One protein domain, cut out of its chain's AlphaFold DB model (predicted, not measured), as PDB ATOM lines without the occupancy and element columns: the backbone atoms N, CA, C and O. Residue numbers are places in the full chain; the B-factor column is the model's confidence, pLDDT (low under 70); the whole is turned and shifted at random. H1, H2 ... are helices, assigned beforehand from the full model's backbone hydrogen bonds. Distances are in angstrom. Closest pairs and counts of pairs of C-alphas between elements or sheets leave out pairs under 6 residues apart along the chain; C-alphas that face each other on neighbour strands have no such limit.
ATOM      1  N   GLU A  64       1.644  46.640  22.578       91.81
ATOM      2  CA  GLU A  64       0.922  46.036  21.460       91.81
ATOM      3  C   GLU A  64       1.254  46.699  20.118       91.81
ATOM      4  O   GLU A  64       1.304  46.013  19.100       91.81
ATOM      5  N   GLN A  65       1.539  48.003  20.108       91.00
ATOM      6  CA  GLN A  65       1.870  48.748  18.892       91.00
ATOM      7  C   GLN A  65       3.052  48.123  18.141       91.00
ATOM      8  O   GLN A  65       2.970  47.874  16.941       91.00
ATOM      9  N   SER A  66       4.113  47.760  18.867       89.31
ATOM     10  CA  SER A  66       5.284  47.111  18.267       89.31
ATOM     11  C   SER A  66       4.945  45.771  17.605       89.31
ATOM     12  O   SER A  66       5.524  45.421  16.575       89.31
ATOM     13  N   TYR A  67       4.005  45.018  18.181       92.50
ATOM     14  CA  TYR A  67       3.509  43.773  17.609       92.50
ATOM     15  C   TYR A  67       2.647  44.032  16.372       92.50
ATOM     16  O   TYR A  67       2.842  43.348  15.373       92.50
ATOM     17  N   LYS A  68       1.749  45.027  16.412       92.38
ATOM     18  CA  LYS A  68       0.902  45.404  15.267       92.38
ATOM     19  C   LYS A  68       1.743  45.764  14.047       92.38
ATOM     20  O   LYS A  68       1.503  45.216  12.983       92.38
ATOM     21  N   GLU A  69       2.784  46.571  14.227       92.81
ATOM     22  CA  GLU A  69       3.703  46.946  13.143       92.81
ATOM     23  C   GLU A  69       4.425  45.736  12.532       92.81
ATOM     24  O   GLU A  69       4.549  45.628  11.315       92.81
ATOM     25  N   ALA A  70       4.896  44.797  13.362       92.81
ATOM     26  CA  ALA A  70       5.529  43.578  12.850       92.81
ATOM     27  C   ALA A  70       4.524  42.661  12.144       92.81
ATOM     28  O   ALA A  70       4.846  42.090  11.106       92.81
ATOM     29  N   TYR A  71       3.307  42.561  12.675       94.00
ATOM     30  CA  TYR A  71       2.232  41.786  12.071       94.00
ATOM     31  C   TYR A  71       1.798  42.367  10.716       94.00
ATOM     32  O   TYR A  71       1.613  41.620   9.761       94.00
ATOM     33  N   GLU A  72       1.695  43.691  10.594       95.56
ATOM     34  CA  GLU A  72       1.424  44.369   9.320       95.56
ATOM     35  C   GLU A  72       2.531  44.102   8.291       95.56
ATOM     36  O   GLU A  72       2.236  43.744   7.149       95.56
ATOM     37  N   ALA A  73       3.801  44.178   8.703       93.88
ATOM     38  CA  ALA A  73       4.930  43.833   7.841       93.88
ATOM     39  C   ALA A  73       4.917  42.348   7.419       93.88
ATOM     40  O   ALA A  73       5.186  42.025   6.260       93.88
ATOM     41  N   GLU A  74       4.566  41.433   8.330       96.31
ATOM     42  CA  GLU A  74       4.384  40.011   8.013       96.31
ATOM     43  C   GLU A  74       3.270  39.807   6.980       96.31
ATOM     44  O   GLU A  74       3.455  39.050   6.026       96.31
ATOM     45  N   LEU A  75       2.133  40.498   7.126       96.31
ATOM     46  CA  LEU A  75       1.021  40.428   6.175       96.31
ATOM     47  C   LEU A  75       1.416  40.940   4.788       96.31
ATOM     48  O   LEU A  75       1.058  40.320   3.783       96.31
ATOM     49  N   GLU A  76       2.173  42.034   4.714       96.25
ATOM     50  CA  GLU A  76       2.671  42.577   3.448       96.25
ATOM     51  C   GLU A  76       3.572  41.562   2.727       96.25
ATOM     52  O   GLU A  76       3.374  41.268   1.543       96.25
ATOM     53  N   ILE A  77       4.525  40.964   3.447       95.62
ATOM     54  CA  ILE A  77       5.435  39.958   2.887       95.62
ATOM     55  C   ILE A  77       4.671  38.685   2.508       95.62
ATOM     56  O   ILE A  77       4.902  38.133   1.433       95.62
ATOM     57  N   SER A  78       3.731  38.243   3.346       95.88
ATOM     58  CA  SER A  78       2.855  37.102   3.066       95.88
ATOM     59  C   SER A  78       2.060  37.318   1.778       95.88
ATOM     60  O   SER A  78       1.995  36.428   0.935       95.88
ATOM     61  N   THR A  79       1.518  38.521   1.579       96.31
ATOM     62  CA  THR A  79       0.770  38.879   0.366       96.31
ATOM     63  C   THR A  79       1.659  38.809  -0.875       96.31
ATOM     64  O   THR A  79       1.261  38.237  -1.887       96.31
ATOM     65  N   ARG A  80       2.891  39.329  -0.797       95.81
ATOM     66  CA  ARG A  80       3.868  39.247  -1.899       95.81
ATOM     67  C   ARG A  80       4.287  37.811  -2.205       95.81
ATOM     68  O   ARG A  80       4.387  37.440  -3.371       95.81
ATOM     69  N   LEU A  81       4.515  37.003  -1.168       96.12
ATOM     70  CA  LEU A  81       4.849  35.589  -1.318       96.12
ATOM     71  C   LEU A  81       3.703  34.826  -1.993       96.12
ATOM     72  O   LEU A  81       3.953  34.068  -2.928       96.12
ATOM     73  N   LEU A  82       2.464  35.045  -1.543       95.75
ATOM     74  CA  LEU A  82       1.281  34.411  -2.122       95.75
ATOM     75  C   LEU A  82       1.081  34.816  -3.579       95.75
ATOM     76  O   LEU A  82       0.897  33.933  -4.400       95.75
ATOM     77  N   ALA A  83       1.237  36.095  -3.927       95.75
ATOM     78  CA  ALA A  83       1.106  36.546  -5.314       95.75
ATOM     79  C   ALA A  83       2.043  35.786  -6.274       95.75
ATOM     80  O   ALA A  83       1.641  35.373  -7.356       95.75
ATOM     81  N   ILE A  84       3.287  35.539  -5.858       96.25
ATOM     82  CA  ILE A  84       4.255  34.799  -6.679       96.25
ATOM     83  C   ILE A  84       3.932  33.318  -6.730       96.25
ATOM     84  O   ILE A  84       4.074  32.692  -7.777       96.25
ATOM     85  N   VAL A  85       3.512  32.745  -5.606       96.19
ATOM     86  CA  VAL A  85       3.054  31.358  -5.574       96.19
ATOM     87  C   VAL A  85       1.860  31.181  -6.507       96.19
ATOM     88  O   VAL A  85       1.869  30.243  -7.298       96.19
ATOM     89  N   ASP A  86       0.894  32.092  -6.474       96.00
ATOM     90  CA  ASP A  86      -0.296  32.062  -7.318       96.00
ATOM     91  C   ASP A  86       0.084  32.130  -8.800       96.00
ATOM     92  O   ASP A  86      -0.321  31.258  -9.569       96.00
ATOM     93  N   ASP A  87       0.958  33.069  -9.183       96.00
ATOM     94  CA  ASP A  87       1.492  33.169 -10.547       96.00
ATOM     95  C   ASP A  87       2.161  31.862 -11.008       96.00
ATOM     96  O   ASP A  87       1.936  31.390 -12.125       96.00
ATOM     97  N   LEU A  88       3.006  31.267 -10.157       95.88
ATOM     98  CA  LEU A  88       3.732  30.033 -10.466       95.88
ATOM     99  C   LEU A  88       2.784  28.839 -10.617       95.88
ATOM    100  O   LEU A  88       2.960  28.012 -11.517       95.88
ATOM    101  N   VAL A  89       1.785  28.743  -9.741       95.81
ATOM    102  CA  VAL A  89       0.769  27.689  -9.762       95.81
ATOM    103  C   VAL A  89      -0.088  27.814 -11.016       95.81
ATOM    104  O   VAL A  89      -0.271  26.828 -11.733       95.81
ATOM    105  N   ASP A  90      -0.570  29.015 -11.320       95.62
ATOM    106  CA  ASP A  90      -1.429  29.257 -12.475       95.62
ATOM    107  C   ASP A  90      -0.682  29.024 -13.787       95.62
ATOM    108  O   ASP A  90      -1.222  28.383 -14.690       95.62
ATOM    109  N   ALA A  91       0.585  29.442 -13.872       94.31
ATOM    110  CA  ALA A  91       1.439  29.138 -15.016       94.31
ATOM    111  C   ALA A  91       1.667  27.626 -15.179       94.31
ATOM    112  O   ALA A  91       1.593  27.110 -16.292       94.31
ATOM    113  N   HIS A  92       1.898  26.892 -14.084       94.56
ATOM    114  CA  HIS A  92       2.081  25.439 -14.133       94.56
ATOM    115  C   HIS A  92       0.816  24.699 -14.593       94.56
ATOM    116  O   HIS A  92       0.891  23.742 -15.368       94.56
ATOM    117  N   PHE A  93      -0.352  25.127 -14.110       94.31
ATOM    118  CA  PHE A  93      -1.625  24.483 -14.423       94.31
ATOM    119  C   PHE A  93      -2.298  25.011 -15.697       94.31
ATOM    120  O   PHE A  93      -3.266  24.403 -16.155       94.31
ATOM    121  N   ALA A  94      -1.759  26.051 -16.339       92.81
ATOM    122  CA  ALA A  94      -2.217  26.507 -17.652       92.81
ATOM    123  C   ALA A  94      -2.219  25.363 -18.686       92.81
ATOM    124  O   ALA A  94      -3.191  25.186 -19.424       92.81
ATOM    125  N   ASP A  95      -1.207  24.490 -18.642       89.50
ATOM    126  CA  ASP A  95      -1.087  23.296 -19.494       89.50
ATOM    127  C   ASP A  95      -2.174  22.230 -19.242       89.50
ATOM    128  O   ASP A  95      -2.284  21.241 -19.975       89.50
ATOM    129  N   TYR A  96      -2.963  22.377 -18.175       90.44
ATOM    130  CA  TYR A  96      -4.046  21.468 -17.795       90.44
ATOM    131  C   TYR A  96      -5.436  22.020 -18.117       90.44
ATOM    132  O   TYR A  96      -6.417  21.272 -18.030       90.44
ATOM    133  N   ALA A  97      -5.532  23.271 -18.581       85.44
ATOM    134  CA  ALA A  97      -6.798  23.903 -18.947       85.44
ATOM    135  C   ALA A  97      -7.544  23.125 -20.046       85.44
ATOM    136  O   ALA A  97      -8.761  22.950 -19.977       85.44
ATOM    137  N   THR A  98      -6.811  22.583 -21.024       87.94
ATOM    138  CA  THR A  98      -7.357  21.758 -22.118       87.94
ATOM    139  C   THR A  98      -7.518  20.284 -21.742       87.94
ATOM    140  O   THR A  98      -8.155  19.520 -22.469       87.94
ATOM    141  N   LYS A  99      -6.967  19.858 -20.597       91.06
ATOM    142  CA  LYS A  99      -7.006  18.466 -20.138       91.06
ATOM    143  C   LYS A  99      -8.282  18.178 -19.335       91.06
ATOM    144  O   LYS A  99      -8.857  19.077 -18.700       91.06
ATOM    145  N   PRO A 100      -8.722  16.904 -19.287       92.31
ATOM    146  CA  PRO A 100      -9.819  16.497 -18.420       92.31
ATOM    147  C   PRO A 100      -9.538  16.869 -16.963       92.31
ATOM    148  O   PRO A 100      -8.438  16.642 -16.459       92.31
ATOM    149  N   ALA A 101     -10.554  17.368 -16.256       91.31
ATOM    150  CA  ALA A 101     -10.429  17.768 -14.850       91.31
ATOM    151  C   ALA A 101      -9.926  16.633 -13.934       91.31
ATOM    152  O   ALA A 101      -9.322  16.888 -12.902       91.31
ATOM    153  N   THR A 102     -10.141  15.371 -14.314       93.69
ATOM    154  CA  THR A 102      -9.623  14.204 -13.586       93.69
ATOM    155  C   THR A 102      -8.099  14.108 -13.624       93.69
ATOM    156  O   THR A 102      -7.504  13.642 -12.657       93.69
ATOM    157  N   VAL A 103      -7.467  14.546 -14.718       93.62
ATOM    158  CA  VAL A 103      -6.007  14.548 -14.878       93.62
ATOM    159  C   VAL A 103      -5.389  15.655 -14.033       93.62
ATOM    160  O   VAL A 103      -4.447  15.391 -13.294       93.62
ATOM    161  N   GLU A 104      -5.959  16.860 -14.091       93.12
ATOM    162  CA  GLU A 104      -5.536  17.981 -13.243       93.12
ATOM    163  C   GLU A 104      -5.667  17.630 -11.758       93.12
ATOM    164  O   GLU A 104      -4.698  17.739 -11.013       93.12
ATOM    165  N   LEU A 105      -6.827  17.113 -11.339       94.19
ATOM    166  CA  LEU A 105      -7.055  16.752  -9.943       94.19
ATOM    167  C   LEU A 105      -6.083  15.672  -9.455       94.19
ATOM    168  O   LEU A 105      -5.593  15.737  -8.330       94.19
ATOM    169  N   ARG A 106      -5.798  14.669 -10.296       95.12
ATOM    170  CA  ARG A 106      -4.830  13.620  -9.962       95.12
ATOM    171  C   ARG A 106      -3.445  14.213  -9.733       95.12
ATOM    172  O   ARG A 106      -2.783  13.806  -8.784       95.12
ATOM    173  N   GLU A 107      -3.029  15.163 -10.563       94.38
ATOM    174  CA  GLU A 107      -1.752  15.848 -10.382       94.38
ATOM    175  C   GLU A 107      -1.742  16.687  -9.102       94.38
ATOM    176  O   GLU A 107      -0.825  16.563  -8.293       94.38
ATOM    177  N   MET A 108      -2.803  17.453  -8.842       94.62
ATOM    178  CA  MET A 108      -2.931  18.231  -7.608       94.62
ATOM    179  C   MET A 108      -2.887  17.350  -6.345       94.62
ATOM    180  O   MET A 108      -2.283  17.731  -5.341       94.62
ATOM    181  N   HIS A 109      -3.486  16.156  -6.378       94.88
ATOM    182  CA  HIS A 109      -3.386  15.190  -5.281       94.88
ATOM    183  C   HIS A 109      -2.008  14.535  -5.187       94.88
ATOM    184  O   HIS A 109      -1.501  14.379  -4.080       94.88
ATOM    185  N   ARG A 110      -1.376  14.186  -6.319       95.38
ATOM    186  CA  ARG A 110       0.001  13.659  -6.353       95.38
ATOM    187  C   ARG A 110       0.977  14.638  -5.703       95.38
ATOM    188  O   ARG A 110       1.883  14.221  -4.993       95.38
ATOM    189  N   LEU A 111       0.772  15.931  -5.941       94.00
ATOM    190  CA  LEU A 111       1.541  17.016  -5.346       94.00
ATOM    191  C   LEU A 111       1.137  17.317  -3.894       94.00
ATOM    192  O   LEU A 111       1.813  18.102  -3.240       94.00
ATOM    193  N   GLY A 112       0.058  16.733  -3.368       93.75
ATOM    194  CA  GLY A 112      -0.409  16.986  -2.000       93.75
ATOM    195  C   GLY A 112      -0.934  18.409  -1.760       93.75
ATOM    196  O   GLY A 112      -1.087  18.824  -0.612       93.75
ATOM    197  N   ILE A 113      -1.222  19.164  -2.826       93.75
ATOM    198  CA  ILE A 113      -1.650  20.570  -2.748       93.75
ATOM    199  C   ILE A 113      -3.175  20.730  -2.756       93.75
ATOM    200  O   ILE A 113      -3.675  21.800  -2.423       93.75
ATOM    201  N   ALA A 114      -3.934  19.681  -3.087       92.50
ATOM    202  CA  ALA A 114      -5.397  19.709  -3.090       92.50
ATOM    203  C   ALA A 114      -6.020  18.685  -2.134       92.50
ATOM    204  O   ALA A 114      -5.635  17.515  -2.097       92.50
ATOM    205  N   LYS A 115      -7.060  19.135  -1.419       88.75
ATOM    206  CA  LYS A 115      -7.960  18.304  -0.592       88.75
ATOM    207  C   LYS A 115      -9.389  18.225  -1.149       88.75
ATOM    208  O   LYS A 115     -10.269  17.646  -0.520       88.75
ATOM    209  N   LEU A 116      -9.638  18.848  -2.297       90.50
ATOM    210  CA  LEU A 116     -10.953  18.922  -2.934       90.50
ATOM    211  C   LEU A 116     -11.241  17.691  -3.802       90.50
ATOM    212  O   LEU A 116     -10.330  16.972  -4.190       90.50
ATOM    213  N   ASN A 117     -12.516  17.457  -4.113       93.19
ATOM    214  CA  ASN A 117     -12.956  16.372  -4.988       93.19
ATOM    215  C   ASN A 117     -13.222  16.873  -6.425       93.19
ATOM    216  O   ASN A 117     -13.202  18.071  -6.715       93.19
ATOM    217  N   ILE A 118     -13.518  15.948  -7.340       94.06
ATOM    218  CA  ILE A 118     -13.731  16.268  -8.760       94.06
ATOM    219  C   ILE A 118     -14.924  17.194  -9.019       94.06
ATOM    220  O   ILE A 118     -14.898  17.984  -9.964       94.06
ATOM    221  N   GLU A 119     -15.964  17.129  -8.189       93.69
ATOM    222  CA  GLU A 119     -17.138  17.993  -8.310       93.69
ATOM    223  C   GLU A 119     -16.791  19.441  -7.969       93.69
ATOM    224  O   GLU A 119     -17.133  20.352  -8.726       93.69
ATOM    225  N   HIS A 120     -16.039  19.647  -6.885       93.38
ATOM    226  CA  HIS A 120     -15.536  20.959  -6.490       93.38
ATOM    227  C   HIS A 120     -14.610  21.551  -7.553       93.38
ATOM    228  O   HIS A 120     -14.779  22.721  -7.898       93.38
ATOM    229  N   LEU A 121     -13.709  20.754  -8.144       92.88
ATOM    230  CA  LEU A 121     -12.831  21.245  -9.213       92.88
ATOM    231  C   LEU A 121     -13.625  21.674 -10.452       92.88
ATOM    232  O   LEU A 121     -13.398  22.742 -11.016       92.88
ATOM    233  N   ARG A 122     -14.604  20.863 -10.871       93.69
ATOM    234  CA  ARG A 122     -15.480  21.202 -12.002       93.69
ATOM    235  C   ARG A 122     -16.286  22.467 -11.726       93.69
ATOM    236  O   ARG A 122     -16.425  23.295 -12.622       93.69
ATOM    237  N   LYS A 123     -16.806  22.623 -10.504       94.62
ATOM    238  CA  LYS A 123     -17.522  23.830 -10.080       94.62
ATOM    239  C   LYS A 123     -16.609  25.058 -10.123       94.62
ATOM    240  O   LYS A 123     -17.026  26.079 -10.658       94.62
ATOM    241  N   ALA A 124     -15.375  24.945  -9.631       92.25
ATOM    242  CA  ALA A 124     -14.385  26.020  -9.664       92.25
ATOM    243  C   ALA A 124     -14.036  26.438 -11.104       92.25
ATOM    244  O   ALA A 124     -14.139  27.618 -11.426       92.25
ATOM    245  N   ARG A 125     -13.761  25.472 -11.995       91.12
ATOM    246  CA  ARG A 125     -13.522  25.738 -13.426       91.12
ATOM    247  C   ARG A 125     -14.705  26.443 -14.097       91.12
ATOM    248  O   ARG A 125     -14.509  27.415 -14.814       91.12
ATOM    249  N   ARG A 126     -15.943  25.988 -13.854       92.62
ATOM    250  CA  ARG A 126     -17.158  26.635 -14.400       92.62
ATOM    251  C   ARG A 126     -17.346  28.063 -13.889       92.62
ATOM    252  O   ARG A 126     -17.889  28.887 -14.610       92.62
ATOM    253  N   ALA A 127     -16.913  28.337 -12.661       94.00
ATOM    254  CA  ALA A 127     -16.922  29.671 -12.074       94.00
ATOM    255  C   ALA A 127     -15.735  30.542 -12.529       94.00
ATOM    256  O   ALA A 127     -15.614  31.668 -12.059       94.00
ATOM    257  N   GLY A 128     -14.854  30.034 -13.402       91.12
ATOM    258  CA  GLY A 128     -13.678  30.760 -13.884       91.12
ATOM    259  C   GLY A 128     -12.591  30.966 -12.828       91.12
ATOM    260  O   GLY A 128     -11.740  31.831 -13.007       91.12
ATOM    261  N   ARG A 129     -12.619  30.201 -11.729       92.88
ATOM    262  CA  ARG A 129     -11.600  30.298 -10.678       92.88
ATOM    263  C   ARG A 129     -10.264  29.767 -11.168       92.88
ATOM    264  O   ARG A 129     -10.216  28.753 -11.872       92.88
ATOM    265  N   LYS A 130      -9.195  30.434 -10.751       93.00
ATOM    266  CA  LYS A 130      -7.829  30.037 -11.081       93.00
ATOM    267  C   LYS A 130      -7.388  28.821 -10.252       93.00
ATOM    268  O   LYS A 130      -7.886  28.635  -9.139       93.00
ATOM    269  N   PRO A 131      -6.470  27.982 -10.765       92.25
ATOM    270  CA  PRO A 131      -5.900  26.869 -10.007       92.25
ATOM    271  C   PRO A 131      -5.353  27.284  -8.635       92.25
ATOM    272  O   PRO A 131      -5.672  26.617  -7.648       92.25
ATOM    273  N   SER A 132      -4.622  28.399  -8.559       93.75
ATOM    274  CA  SER A 132      -4.079  28.999  -7.328       93.75
ATOM    275  C   SER A 132      -5.117  29.178  -6.215       93.75
ATOM    276  O   SER A 132      -4.875  28.794  -5.075       93.75
ATOM    277  N   GLU A 133      -6.333  29.618  -6.550       92.38
ATOM    278  CA  GLU A 133      -7.433  29.826  -5.592       92.38
ATOM    279  C   GLU A 133      -8.008  28.525  -5.007       92.38
ATOM    280  O   GLU A 133      -8.776  28.543  -4.041       92.38
ATOM    281  N   THR A 134      -7.710  27.384  -5.630       90.06
ATOM    282  CA  THR A 134      -8.290  26.082  -5.265       90.06
ATOM    283  C   THR A 134      -7.314  25.175  -4.532       90.06
ATOM    284  O   THR A 134      -7.739  24.211  -3.891       90.06
ATOM    285  N   VAL A 135      -6.016  25.476  -4.595       93.12
ATOM    286  CA  VAL A 135      -4.959  24.633  -4.037       93.12
ATOM    287  C   VAL A 135      -4.223  25.339  -2.908       93.12
ATOM    288  O   VAL A 135      -4.074  26.552  -2.868       93.12
ATOM    289  N   SER A 136      -3.706  24.555  -1.973       93.25
ATOM    290  CA  SER A 136      -2.804  25.024  -0.927       93.25
ATOM    291  C   SER A 136      -1.366  24.719  -1.339       93.25
ATOM    292  O   SER A 136      -0.743  23.788  -0.831       93.25
ATOM    293  N   ALA A 137      -0.851  25.489  -2.298       92.56
ATOM    294  CA  ALA A 137       0.450  25.254  -2.924       92.56
ATOM    295  C   ALA A 137       1.629  25.253  -1.931       92.56
ATOM    296  O   ALA A 137       2.545  24.444  -2.060       92.56
ATOM    297  N   LEU A 138       1.562  26.084  -0.884       93.12
ATOM    298  CA  LEU A 138       2.568  26.145   0.186       93.12
ATOM    299  C   LEU A 138       2.724  24.837   0.987       93.12
ATOM    300  O   LEU A 138       3.691  24.704   1.732       93.12
ATOM    301  N   ASN A 139       1.822  23.860   0.828       93.19
ATOM    302  CA  ASN A 139       1.970  22.537   1.439       93.19
ATOM    303  C   ASN A 139       3.074  21.689   0.787       93.19
ATOM    304  O   ASN A 139       3.500  20.704   1.384       93.19
ATOM    305  N   ASN A 140       3.530  22.042  -0.422       95.56
ATOM    306  CA  ASN A 140       4.597  21.330  -1.121       95.56
ATOM    307  C   ASN A 140       5.669  22.307  -1.622       95.56
ATOM    308  O   ASN A 140       5.652  22.761  -2.768       95.56
ATOM    309  N   LEU A 141       6.611  22.626  -0.733       94.44
ATOM    310  CA  LEU A 141       7.685  23.579  -1.011       94.44
ATOM    311  C   LEU A 141       8.676  23.056  -2.058       94.44
ATOM    312  O   LEU A 141       9.084  23.822  -2.925       94.44
ATOM    313  N   ASP A 142       9.019  21.768  -2.036       94.56
ATOM    314  CA  ASP A 142       9.971  21.170  -2.988       94.56
ATOM    315  C   ASP A 142       9.478  21.277  -4.436       94.56
ATOM    316  O   ASP A 142      10.230  21.595  -5.368       94.56
ATOM    317  N   TRP A 143       8.176  21.061  -4.630       95.69
ATOM    318  CA  TRP A 143       7.534  21.290  -5.915       95.69
ATOM    319  C   TRP A 143       7.554  22.772  -6.299       95.69
ATOM    320  O   TRP A 143       7.947  23.084  -7.424       95.69
ATOM    321  N   LEU A 144       7.207  23.683  -5.383       95.56
ATOM    322  CA  LEU A 144       7.254  25.122  -5.655       95.56
ATOM    323  C   LEU A 144       8.658  25.601  -6.035       95.56
ATOM    324  O   LEU A 144       8.784  26.357  -6.992       95.56
ATOM    325  N   TYR A 145       9.715  25.104  -5.383       95.19
ATOM    326  CA  TYR A 145      11.097  25.382  -5.791       95.19
ATOM    327  C   TYR A 145      11.374  24.908  -7.216       95.19
ATOM    328  O   TYR A 145      11.967  25.633  -8.015       95.19
ATOM    329  N   THR A 146      10.901  23.712  -7.570       95.19
ATOM    330  CA  THR A 146      11.060  23.168  -8.924       95.19
ATOM    331  C   THR A 146      10.331  24.022  -9.965       95.19
ATOM    332  O   THR A 146      10.879  24.284 -11.039       95.19
ATOM    333  N   VAL A 147       9.111  24.474  -9.666       95.06
ATOM    334  CA  VAL A 147       8.323  25.342 -10.556       95.06
ATOM    335  C   VAL A 147       8.956  26.732 -10.663       95.06
ATOM    336  O   VAL A 147       9.143  27.222 -11.775       95.06
ATOM    337  N   ALA A 148       9.381  27.327  -9.545       95.69
ATOM    338  CA  ALA A 148      10.074  28.613  -9.515       95.69
ATOM    339  C   ALA A 148      11.380  28.577 -10.320       95.69
ATOM    340  O   ALA A 148      11.654  29.496 -11.091       95.69
ATOM    341  N   ARG A 149      12.156  27.490 -10.212       95.81
ATOM    342  CA  ARG A 149      13.378  27.281 -11.002       95.81
ATOM    343  C   ARG A 149      13.087  27.213 -12.494       95.81
ATOM    344  O   ARG A 149      13.758  27.884 -13.272       95.81
ATOM    345  N   ARG A 150      12.071  26.445 -12.903       94.62
ATOM    346  CA  ARG A 150      11.651  26.361 -14.316       94.62
ATOM    347  C   ARG A 150      11.183  27.708 -14.864       94.62
ATOM    348  O   ARG A 150      11.417  27.988 -16.031       94.62
ATOM    349  N   ALA A 151      10.565  28.533 -14.022       93.62
ATOM    350  CA  ALA A 151      10.135  29.884 -14.366       93.62
ATOM    351  C   ALA A 151      11.255  30.943 -14.267       93.62
ATOM    352  O   ALA A 151      11.002  32.110 -14.548       93.62
ATOM    353  N   GLY A 152      12.472  30.581 -13.837       94.31
ATOM    354  CA  GLY A 152      13.572  31.530 -13.621       94.31
ATOM    355  C   GLY A 152      13.387  32.474 -12.421       94.31
ATOM    356  O   GLY A 152      14.143  33.429 -12.279       94.31
ATOM    357  N   ARG A 153      12.410  32.208 -11.543       95.56
ATOM    358  CA  ARG A 153      12.046  33.033 -10.369       95.56
ATOM    359  C   ARG A 153      12.493  32.428  -9.034       95.56
ATOM    360  O   ARG A 153      12.060  32.860  -7.971       95.56
ATOM    361  N   GLU A 154      13.357  31.415  -9.062       95.12
ATOM    362  CA  GLU A 154      13.857  30.739  -7.855       95.12
ATOM    363  C   GLU A 154      14.500  31.699  -6.830       95.12
ATOM    364  O   GLU A 154      14.123  31.614  -5.658       95.12
ATOM    365  N   PRO A 155      15.378  32.653  -7.209       95.44
ATOM    366  CA  PRO A 155      15.964  33.589  -6.245       95.44
ATOM    367  C   PRO A 155      14.925  34.495  -5.573       95.44
ATOM    368  O   PRO A 155      15.021  34.771  -4.378       95.44
ATOM    369  N   GLU A 156      13.921  34.934  -6.333       95.31
ATOM    370  CA  GLU A 156      12.826  35.777  -5.846       95.31
ATOM    371  C   GLU A 156      11.963  35.014  -4.830       95.31
ATOM    372  O   GLU A 156      11.712  35.506  -3.729       95.31
ATOM    373  N   PHE A 157      11.584  33.773  -5.160       95.56
ATOM    374  CA  PHE A 157      10.813  32.904  -4.272       95.56
ATOM    375  C   PHE A 157      11.570  32.584  -2.974       95.56
ATOM    376  O   PHE A 157      11.007  32.731  -1.889       95.56
ATOM    377  N   ILE A 158      12.853  32.206  -3.063       95.44
ATOM    378  CA  ILE A 158      13.702  31.948  -1.886       95.44
ATOM    379  C   ILE A 158      13.807  33.204  -1.014       95.44
ATOM    380  O   ILE A 158      13.650  33.125   0.206       95.44
ATOM    381  N   GLY A 159      14.057  34.363  -1.629       96.12
ATOM    382  CA  GLY A 159      14.199  35.633  -0.922       96.12
ATOM    383  C   GLY A 159      12.945  36.000  -0.132       96.12
ATOM    384  O   GLY A 159      13.031  36.299   1.059       96.12
ATOM    385  N   LEU A 160      11.772  35.907  -0.759       95.31
ATOM    386  CA  LEU A 160      10.500  36.205  -0.098       95.31
ATOM    387  C   LEU A 160      10.115  35.167   0.945       95.31
ATOM    388  O   LEU A 160       9.570  35.529   1.986       95.31
ATOM    389  N   ARG A 161      10.420  33.891   0.705       95.38
ATOM    390  CA  ARG A 161      10.169  32.847   1.695       95.38
ATOM    391  C   ARG A 161      10.989  33.080   2.957       95.38
ATOM    392  O   ARG A 161      10.439  33.008   4.054       95.38
ATOM    393  N   LYS A 162      12.271  33.410   2.797       96.25
ATOM    394  CA  LYS A 162      13.147  33.765   3.913       96.25
ATOM    395  C   LYS A 162      12.649  35.018   4.635       96.25
ATOM    396  O   LYS A 162      12.499  34.990   5.849       96.25
ATOM    397  N   ALA A 163      12.309  36.076   3.895       95.81
ATOM    398  CA  ALA A 163      11.760  37.300   4.478       95.81
ATOM    399  C   ALA A 163      10.467  37.038   5.270       95.81
ATOM    400  O   ALA A 163      10.268  37.622   6.331       95.81
ATOM    401  N   TYR A 164       9.608  36.138   4.785       96.38
ATOM    402  CA  TYR A 164       8.393  35.731   5.488       96.38
ATOM    403  C   TYR A 164       8.706  34.990   6.794       96.38
ATOM    404  O   TYR A 164       8.087  35.260   7.820       96.38
ATOM    405  N   GLU A 165       9.667  34.066   6.779       95.62
ATOM    406  CA  GLU A 165      10.086  33.335   7.982       95.62
ATOM    407  C   GLU A 165      10.713  34.265   9.027       95.62
ATOM    408  O   GLU A 165      10.360  34.173  10.206       95.62
ATOM    409  N   ASP A 166      11.554  35.205   8.591       96.31
ATOM    410  CA  ASP A 166      12.154  36.232   9.446       96.31
ATOM    411  C   ASP A 166      11.076  37.157  10.045       96.31
ATOM    412  O   ASP A 166      11.067  37.403  11.255       96.31
ATOM    413  N   ALA A 167      10.117  37.617   9.232       94.81
ATOM    414  CA  ALA A 167       9.005  38.451   9.689       94.81
ATOM    415  C   ALA A 167       8.108  37.715  10.692       94.81
ATOM    416  O   ALA A 167       7.790  38.251  11.748       94.81
ATOM    417  N   ARG A 168       7.772  36.450  10.422       95.56
ATOM    418  CA  ARG A 168       6.977  35.617  11.332       95.56
ATOM    419  C   ARG A 168       7.695  35.366  12.659       95.56
ATOM    420  O   ARG A 168       7.066  35.381  13.722       95.56
ATOM    421  N   ALA A 169       9.006  35.128  12.620       95.19
ATOM    422  CA  ALA A 169       9.819  35.001  13.825       95.19
ATOM    423  C   ALA A 169       9.822  36.310  14.632       95.19
ATOM    424  O   ALA A 169       9.697  36.277  15.859       95.19
ATOM    425  N   GLU A 170       9.888  37.456  13.952       93.50
ATOM    426  CA  GLU A 170       9.827  38.769  14.583       93.50
ATOM    427  C   GLU A 170       8.464  39.055  15.216       93.50
ATOM    428  O   GLU A 170       8.406  39.434  16.389       93.50
ATOM    429  N   THR A 171       7.366  38.814  14.498       93.50
ATOM    430  CA  THR A 171       6.002  38.930  15.027       93.50
ATOM    431  C   THR A 171       5.840  38.082  16.281       93.50
ATOM    432  O   THR A 171       5.358  38.573  17.308       93.50
ATOM    433  N   LYS A 172       6.314  36.828  16.251       93.75
ATOM    434  CA  LYS A 172       6.291  35.945  17.422       93.75
ATOM    435  C   LYS A 172       7.076  36.558  18.587       93.75
ATOM    436  O   LYS A 172       6.518  36.719  19.673       93.75
ATOM    437  N   ARG A 173       8.321  36.983  18.350       93.00
ATOM    438  CA  ARG A 173       9.189  37.615  19.360       93.00
ATOM    439  C   ARG A 173       8.558  38.866  19.976       93.00
ATOM    440  O   ARG A 173       8.717  39.113  21.170       93.00
ATOM    441  N   ARG A 174       7.850  39.678  19.187       90.94
ATOM    442  CA  ARG A 174       7.154  40.874  19.688       90.94
ATOM    443  C   ARG A 174       5.872  40.531  20.434       90.94
ATOM    444  O   ARG A 174       5.574  41.182  21.430       90.94
ATOM    445  N   SER A 175       5.161  39.483  20.024       90.69
ATOM    446  CA  SER A 175       3.944  39.038  20.711       90.69
ATOM    447  C   SER A 175       4.201  38.583  22.153       90.69
ATOM    448  O   SER A 175       3.359  38.796  23.027       90.69
ATOM    449  N   GLU A 176       5.390  38.028  22.412       91.50
ATOM    450  CA  GLU A 176       5.870  37.631  23.743       91.50
ATOM    451  C   GLU A 176       6.157  38.838  24.654       91.50
ATOM    452  O   GLU A 176       6.125  38.709  25.875       91.50
ATOM    453  N   LYS A 177       6.392  40.026  24.081       91.06
ATOM    454  CA  LYS A 177       6.638  41.275  24.826       91.06
ATOM    455  C   LYS A 177       5.364  42.059  25.142       91.06
ATOM    456  O   LYS A 177       5.440  43.079  25.826       91.06
TER     457      LYS A 177
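Overview. This is residues 64 to 177 of the 184 residues of an uncharacterized protein of Mesorhizobium sp (UniProt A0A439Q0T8). The long helix H1 makes the longest axis, and H5 folds back along it to form a two-helix arm, while a small head with the short helices H2 and H3 lies at the far end of H1. The short helix H4 packs on H1 with residues 85 to 92 of H1 and joins H5 through a tight turn. The printed part has 114 residues with five named helices, in the order H1, H2, H3, H4, H5, and no named strand; its class is all helix. The whole is loose, with a radius of gyration of the C-alphas of 16.5 A, and elongated, spanning 52 by 29 by 21 A.

Along the chain. H1, residues 64 to 94, is the longest helix at 43.8 A from first to last C-alpha; it begins at C-alpha 64 at (0.922, 46.036, 21.460) and ends at C-alpha 94 at (-2.217, 26.507, -17.652). H5, residues 154 to 175, is 31.4 A long and ends at C-alpha 175 at (3.944, 39.038, 20.711). H4, residues 141 to 150, is 14.2 A long. H2, residues 101 to 110, is 14.1 A long, and H3, residues 118 to 126, is 12.3 A long.

Arrangement. H1 and H5 touch at a shallow tilt of 27 degrees and run opposite ways; their closest C-alphas, those of Tyr 67 and Arg 174, are 5.1 A apart. H4 touches H1 at a steep tilt of 59 degrees, the same way, with the C-alphas of Leu 88 and Val 147 closest at 6.6 A. H4 and H5 form a helical hairpin: they touch and run opposite ways at a tilt of 36 degrees, only just steep, with the C-alphas of Ala 148 and Glu 154 closest at 4.6 A. Here H5 touches H4 with residues 154 to 157 alone. H2 is close to H1 but not clearly touching; their closest C-alphas, those of Phe 93 and Glu 104, are 7.7 A apart. H2 and H3 touch at a steep tilt of 61 degrees, opposite ways, with the C-alphas of Thr 102 and Ile 118 closest at 6.7 A. H3 is apart from H1, H4 and H5, and H2 is apart from H4 and H5. In H1, H2, H3, H4 and H5 every O i to N i+4 pair is within hydrogen-bond range.

Size, cuts and confidence. The two C-alphas farthest apart are those of Thr 98 and Lys 177, 52.7 A. The first and last printed C-alphas, of Glu 64 and Lys 177, are 8.2 A apart. The printed part has no cut. The link from H3 to H4, residues 127 to 140, is long; H4 to H5 is tight, and H1 to H2 and H2 to H3 are short. The mean pLDDT of the printed part is 93.8, and no printed residue is under 70.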